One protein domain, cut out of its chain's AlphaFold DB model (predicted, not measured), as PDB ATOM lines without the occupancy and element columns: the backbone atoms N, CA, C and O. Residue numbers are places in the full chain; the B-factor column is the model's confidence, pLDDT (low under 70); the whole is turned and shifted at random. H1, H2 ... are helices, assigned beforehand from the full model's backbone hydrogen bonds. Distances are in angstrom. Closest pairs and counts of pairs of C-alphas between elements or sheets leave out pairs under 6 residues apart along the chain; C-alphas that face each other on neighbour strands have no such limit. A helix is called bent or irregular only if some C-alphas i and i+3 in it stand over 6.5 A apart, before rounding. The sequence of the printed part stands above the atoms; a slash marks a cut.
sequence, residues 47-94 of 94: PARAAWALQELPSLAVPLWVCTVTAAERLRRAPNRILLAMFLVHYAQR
ATOM      1  N   PRO A  47      17.785 -56.932  20.145       91.06
ATOM      2  CA  PRO A  47      17.602 -57.178  18.720       91.06
ATOM      3  C   PRO A  47      18.829 -56.707  17.931       91.06
ATOM      4  O   PRO A  47      19.197 -55.534  17.987       91.06
ATOM      5  N   ALA A  48      19.453 -57.613  17.172       90.06
ATOM      6  CA  ALA A  48      20.737 -57.347  16.521       90.06
ATOM      7  C   ALA A  48      20.705 -56.107  15.613       90.06
ATOM      8  O   ALA A  48      21.628 -55.303  15.641       90.06
ATOM      9  N   ARG A  49      19.618 -55.912  14.853       91.75
ATOM     10  CA  ARG A  49      19.457 -54.739  13.978       91.75
ATOM     11  C   ARG A  49      19.428 -53.428  14.763       91.75
ATOM     12  O   ARG A  49      20.055 -52.466  14.342       91.75
ATOM     13  N   ALA A  50      18.734 -53.403  15.901       93.38
ATOM     14  CA  ALA A  50      18.667 -52.221  16.754       93.38
ATOM     15  C   ALA A  50      20.024 -51.930  17.408       93.38
ATOM     16  O   ALA A  50      20.440 -50.779  17.451       93.38
ATOM     17  N   ALA A  51      20.731 -52.973  17.858       93.00
ATOM     18  CA  ALA A  51      22.072 -52.840  18.421       93.00
ATOM     19  C   ALA A  51      23.060 -52.246  17.412       93.00
ATOM     20  O   ALA A  51      23.719 -51.262  17.724       93.00
ATOM     21  N   TRP A  52      23.110 -52.798  16.195       93.56
ATOM     22  CA  TRP A  52      23.968 -52.286  15.124       93.56
ATOM     23  C   TRP A  52      23.592 -50.858  14.725       93.56
ATOM     24  O   TRP A  52      24.460 -49.995  14.702       93.56
ATOM     25  N   ALA A  53      22.305 -50.577  14.497       95.06
ATOM     26  CA  ALA A  53      21.866 -49.233  14.132       95.06
ATOM     27  C   ALA A  53      22.243 -48.200  15.206       95.06
ATOM     28  O   ALA A  53      22.815 -47.164  14.886       95.06
ATOM     29  N   LEU A  54      21.976 -48.492  16.483       96.19
ATOM     30  CA  LEU A  54      22.287 -47.578  17.582       96.19
ATOM     31  C   LEU A  54      23.797 -47.414  17.800       96.19
ATOM     32  O   LEU A  54      24.244 -46.324  18.142       96.19
ATOM     33  N   GLN A  55      24.576 -48.480  17.600       95.31
ATOM     34  CA  GLN A  55      26.031 -48.457  17.736       95.31
ATOM     35  C   GLN A  55      26.705 -47.625  16.638       95.31
ATOM     36  O   GLN A  55      27.654 -46.899  16.927       95.31
ATOM     37  N   GLU A  56      26.236 -47.722  15.393       96.31
ATOM     38  CA  GLU A  56      26.870 -47.074  14.237       96.31
ATOM     39  C   GLU A  56      26.335 -45.646  13.988       96.31
ATOM     40  O   GLU A  56      27.058 -44.797  13.462       96.31
ATOM     41  N   LEU A  57      25.105 -45.332  14.425       96.75
ATOM     42  CA  LEU A  57      24.463 -44.019  14.243       96.75
ATOM     43  C   LEU A  57      25.318 -42.814  14.691       96.75
ATOM     44  O   LEU A  57      25.333 -41.823  13.956       96.75
ATOM     45  N   PRO A  58      26.045 -42.834  15.828       97.69
ATOM     46  CA  PRO A  58      26.869 -41.700  16.246       97.69
ATOM     47  C   PRO A  58      27.932 -41.319  15.212       97.69
ATOM     48  O   PRO A  58      28.179 -40.131  15.001       97.69
ATOM     49  N   SER A  59      28.509 -42.305  14.520       97.06
ATOM     50  CA  SER A  59      29.502 -42.066  13.471       97.06
ATOM     51  C   SER A  59      28.903 -41.357  12.257       97.06
ATOM     52  O   SER A  59      29.624 -40.661  11.559       97.06
ATOM     53  N   LEU A  60      27.594 -41.452  12.014       96.94
ATOM     54  CA  LEU A  60      26.921 -40.673  10.969       96.94
ATOM     55  C   LEU A  60      26.426 -39.315  11.491       96.94
ATOM     56  O   LEU A  60      26.642 -38.279  10.862       96.94
ATOM     57  N   ALA A  61      25.766 -39.315  12.650       97.38
ATOM     58  CA  ALA A  61      25.060 -38.155  13.182       97.38
ATOM     59  C   ALA A  61      26.007 -37.058  13.689       97.38
ATOM     60  O   ALA A  61      25.769 -35.879  13.426       97.38
ATOM     61  N   VAL A  62      27.090 -37.421  14.386       96.00
ATOM     62  CA  VAL A  62      28.013 -36.440  14.985       96.00
ATOM     63  C   VAL A  62      28.717 -35.588  13.922       96.00
ATOM     64  O   VAL A  62      28.675 -34.364  14.050       96.00
ATOM     65  N   PRO A  63      29.315 -36.146  12.847       94.25
ATOM     66  CA  PRO A  63      29.932 -35.318  11.811       94.25
ATOM     67  C   PRO A  63      28.935 -34.400  11.101       94.25
ATOM     68  O   PRO A  63      29.270 -33.246  10.833       94.25
ATOM     69  N   LEU A  64      27.714 -34.876  10.820       94.69
ATOM     70  CA  LEU A  64      26.659 -34.053  10.217       94.69
ATOM     71  C   LEU A  64      26.288 -32.887  11.132       94.69
ATOM     72  O   LEU A  64      26.267 -31.741  10.689       94.69
ATOM     73  N   TRP A  65      26.072 -33.166  12.418       95.06
ATOM     74  CA  TRP A  65      25.774 -32.140  13.407       95.06
ATOM     75  C   TRP A  65      26.895 -31.098  13.498       95.06
ATOM     76  O   TRP A  65      26.625 -29.906  13.351       95.06
ATOM     77  N   VAL A  66      28.159 -31.524  13.615       91.94
ATOM     78  CA  VAL A  66      29.325 -30.619  13.646       91.94
ATOM     79  C   VAL A  66      29.388 -29.730  12.399       91.94
ATOM     80  O   VAL A  66      29.670 -28.537  12.521       91.94
ATOM     81  N   CYS A  67      29.074 -30.263  11.213       91.12
ATOM     82  CA  CYS A  67      29.023 -29.475   9.977       91.12
ATOM     83  C   CYS A  67      27.939 -28.388  10.000       91.12
ATOM     84  O   CYS A  67      28.115 -27.357   9.358       91.12
ATOM     85  N   THR A  68      26.833 -28.605  10.719       89.81
ATOM     86  CA  THR A  68      25.736 -27.626  10.816       89.81
ATOM     87  C   THR A  68      25.972 -26.538  11.862       89.81
ATOM     88  O   THR A  68      25.501 -25.420  11.680       89.81
ATOM     89  N   VAL A  69      26.702 -26.840  12.943       90.12
ATOM     90  CA  VAL A  69      26.865 -25.917  14.086       90.12
ATOM     91  C   VAL A  69      28.200 -25.172  14.106       90.12
ATOM     92  O   VAL A  69      28.379 -24.275  14.925       90.12
ATOM     93  N   THR A  70      29.146 -25.516  13.226       84.06
ATOM     94  CA  THR A  70      30.474 -24.885  13.186       84.06
ATOM     95  C   THR A  70      30.763 -24.230  11.838       84.06
ATOM     96  O   THR A  70      30.428 -24.758  10.778       84.06
ATOM     97  N   ALA A  71      31.460 -23.089  11.866       74.62
ATOM     98  CA  ALA A  71      32.083 -22.520  10.675       74.62
ATOM     99  C   ALA A  71      33.285 -23.399  10.287       74.62
ATOM    100  O   ALA A  71      34.422 -23.168  10.698       74.62
ATOM    101  N   ALA A  72      33.022 -24.476   9.549       78.94
ATOM    102  CA  ALA A  72      34.006 -25.492   9.204       78.94
ATOM    103  C   ALA A  72      34.979 -25.003   8.110       78.94
ATOM    104  O   ALA A  72      34.995 -25.514   6.992       78.94
ATOM    105  N   GLU A  73      35.837 -24.030   8.432       83.31
ATOM    106  CA  GLU A  73      36.777 -23.382   7.496       83.31
ATOM    107  C   GLU A  73      37.657 -24.405   6.752       83.31
ATOM    108  O   GLU A  73      37.953 -24.279   5.562       83.31
ATOM    109  N   ARG A  74      38.017 -25.503   7.429       81.75
ATOM    110  CA  ARG A  74      38.791 -26.607   6.841       81.75
ATOM    111  C   ARG A  74      38.028 -27.349   5.736       81.75
ATOM    112  O   ARG A  74      38.686 -27.877   4.839       81.75
ATOM    113  N   LEU A  75      36.695 -27.374   5.748       86.25
ATOM    114  CA  LEU A  75      35.875 -27.981   4.689       86.25
ATOM    115  C   LEU A  75      35.836 -27.142   3.407       86.25
ATOM    116  O   LEU A  75      35.411 -27.637   2.367       86.25
ATOM    117  N   ARG A  76      36.357 -25.910   3.393       87.69
ATOM    118  CA  ARG A  76      36.494 -25.157   2.131       87.69
ATOM    119  C   ARG A  76      37.436 -25.876   1.154       87.69
ATOM    120  O   ARG A  76      37.230 -25.850  -0.061       87.69
ATOM    121  N   ARG A  77      38.413 -26.625   1.680       93.12
ATOM    122  CA  ARG A  77      39.351 -27.440   0.894       93.12
ATOM    123  C   ARG A  77      38.663 -28.693   0.343       93.12
ATOM    124  O   ARG A  77      38.106 -29.483   1.101       93.12
ATOM    125  N   ALA A  78      38.749 -28.897  -0.974       94.50
ATOM    126  CA  ALA A  78      38.129 -30.037  -1.658       94.50
ATOM    127  C   ALA A  78      38.539 -31.417  -1.092       94.50
ATOM    128  O   ALA A  78      37.638 -32.228  -0.874       94.50
ATOM    129  N   PRO A  79      39.818 -31.689  -0.748       96.38
ATOM    130  CA  PRO A  79      40.202 -32.986  -0.184       96.38
ATOM    131  C   PRO A  79      39.455 -33.329   1.109       96.38
ATOM    132  O   PRO A  79      38.992 -34.451   1.277       96.38
ATOM    133  N   ASN A  80      39.260 -32.349   1.996       94.31
ATOM    134  CA  ASN A  80      38.568 -32.569   3.267       94.31
ATOM    135  C   ASN A  80      37.080 -32.887   3.058       94.31
ATOM    136  O   ASN A  80      36.527 -33.706   3.784       94.31
ATOM    137  N   ARG A  81      36.444 -32.286   2.042       93.94
ATOM    138  CA  ARG A  81      35.060 -32.611   1.658       93.94
ATOM    139  C   ARG A  81      34.936 -34.017   1.100       93.94
ATOM    140  O   ARG A  81      33.998 -34.713   1.460       93.94
ATOM    141  N   ILE A  82      35.880 -34.433   0.257       97.00
ATOM    142  CA  ILE A  82      35.890 -35.784  -0.314       97.00
ATOM    143  C   ILE A  82      36.046 -36.821   0.800       97.00
ATOM    144  O   ILE A  82      35.245 -37.745   0.879       97.00
ATOM    145  N   LEU A  83      37.016 -36.635   1.703       97.31
ATOM    146  CA  LEU A  83      37.234 -37.545   2.831       97.31
ATOM    147  C   LEU A  83      36.005 -37.636   3.743       97.31
ATOM    148  O   LEU A  83      35.599 -38.734   4.120       97.31
ATOM    149  N   LEU A  84      35.382 -36.498   4.058       96.00
ATOM    150  CA  LEU A  84      34.154 -36.478   4.846       96.00
ATOM    151  C   LEU A  84      32.995 -37.167   4.111       96.00
ATOM    152  O   LEU A  84      32.282 -37.957   4.717       96.00
ATOM    153  N   ALA A  85      32.818 -36.918   2.813       96.50
ATOM    154  CA  ALA A  85      31.771 -37.557   2.021       96.50
ATOM    155  C   ALA A  85      31.948 -39.080   1.968       96.50
ATOM    156  O   ALA A  85      30.985 -39.808   2.185       96.50
ATOM    157  N   MET A  86      33.174 -39.568   1.758       98.12
ATOM    158  CA  MET A  86      33.479 -41.002   1.802       98.12
ATOM    159  C   MET A  86      33.113 -41.613   3.159       98.12
ATOM    160  O   MET A  86      32.511 -42.683   3.209       98.12
ATOM    161  N   PHE A  87      33.439 -40.921   4.252       97.94
ATOM    162  CA  PHE A  87      33.099 -41.353   5.603       97.94
ATOM    163  C   PHE A  87      31.578 -41.400   5.831       97.94
ATOM    164  O   PHE A  87      31.061 -42.399   6.324       97.94
ATOM    165  N   LEU A  88      30.846 -40.363   5.419       97.56
ATOM    166  CA  LEU A  88      29.388 -40.305   5.556       97.56
ATOM    167  C   LEU A  88      28.686 -41.375   4.714       97.56
ATOM    168  O   LEU A  88      27.794 -42.053   5.213       97.56
ATOM    169  N   VAL A  89      29.108 -41.567   3.461       98.12
ATOM    170  CA  VAL A  89      28.567 -42.622   2.589       98.12
ATOM    171  C   VAL A  89      28.824 -44.002   3.192       98.12
ATOM    172  O   VAL A  89      27.925 -44.839   3.195       98.12
ATOM    173  N   HIS A  90      30.014 -44.229   3.761       97.88
ATOM    174  CA  HIS A  90      30.325 -45.477   4.452       97.88
ATOM    175  C   HIS A  90      29.354 -45.743   5.610       97.88
ATOM    176  O   HIS A  90      28.749 -46.809   5.655       97.88
ATOM    177  N   TYR A  91      29.158 -44.775   6.509       97.44
ATOM    178  CA  TYR A  91      28.286 -44.952   7.678       97.44
ATOM    179  C   TYR A  91      26.785 -44.878   7.375       97.44
ATOM    180  O   TYR A  91      25.987 -45.328   8.187       97.44
ATOM    181  N   ALA A  92      26.386 -44.367   6.209       95.56
ATOM    182  CA  ALA A  92      25.005 -44.458   5.741       95.56
ATOM    183  C   ALA A  92      24.641 -45.871   5.246       95.56
ATOM    184  O   ALA A  92      23.476 -46.255   5.314       95.56
ATOM    185  N   GLN A  93      25.619 -46.632   4.737       95.38
ATOM    186  CA  GLN A  93      25.418 -48.002   4.243       95.38
ATOM    187  C   GLN A  93      25.761 -49.086   5.278       95.38
ATOM    188  O   GLN A  93      25.303 -50.217   5.117       95.38
ATOM    189  N   ARG A  94      26.582 -48.750   6.280       88.62
ATOM    190  CA  ARG A  94      27.153 -49.655   7.290       88.62
ATOM    191  C   ARG A  94      26.123 -50.538   7.996       88.62
ATOM    192  O   ARG A  94      26.465 -51.730   8.177       88.62
TER     193      ARG A  94
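What this domain is: This is residues 47 to 94 of the 94 residues of the protein "3-oxo-5-alpha-steroid 4-dehydrogenase 1-like" of Enhydra lutris kenyoni (UniProt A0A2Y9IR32). Bent helix H1 and helix H3 make an open V, meeting at residues 59 to 60 and 88 to 92 and spreading toward their linked end, where little H2 lies; arm H1a runs on past the meeting point. The printed part has 48 residues with three named helices, H1, H2, H3 in order: all helix. It is a loose rod, radius of gyration of the C-alphas 12.6 A, spanning 41 by 20 by 9 A.

How they stand to each other: Start at H1, residues 48 to 69, one helix by its hydrogen bonds but bent: C-alphas 55 and 58 are 7.0 A apart. Its arms H1a, 48 to 55, and H1b, 58 to 69, stand at a shallow tilt of 34 degrees, only just short of steep. H1b touches H3, residues 78 to 93, with residues 59 to 60 and 88 to 92 alone, closest at the C-alphas of Leu 60 and Tyr 91, 5.6 A; they run opposite ways at a steep tilt of 42 degrees. H2, residues 73 to 76, is close to H3 but not clearly touching, closest at the C-alphas of Leu 75 and Arg 81, 5.6 A. Every O i to N i+4 pair is within hydrogen-bond range in H1a and H3, 6 of 8 in H1b; H2 is too short for one.

Where its parts are: Find C-alpha 48 at (20.737, -57.347, 16.521); H1a runs 10.4 A, then H1b 15.9 A. H3 runs 22.8 A to C-alpha 93 at (25.418, -48.002, 4.243).

The domain as a whole: The printed part has no cut, both links are tight, and no printed residue is under 70 in pLDDT.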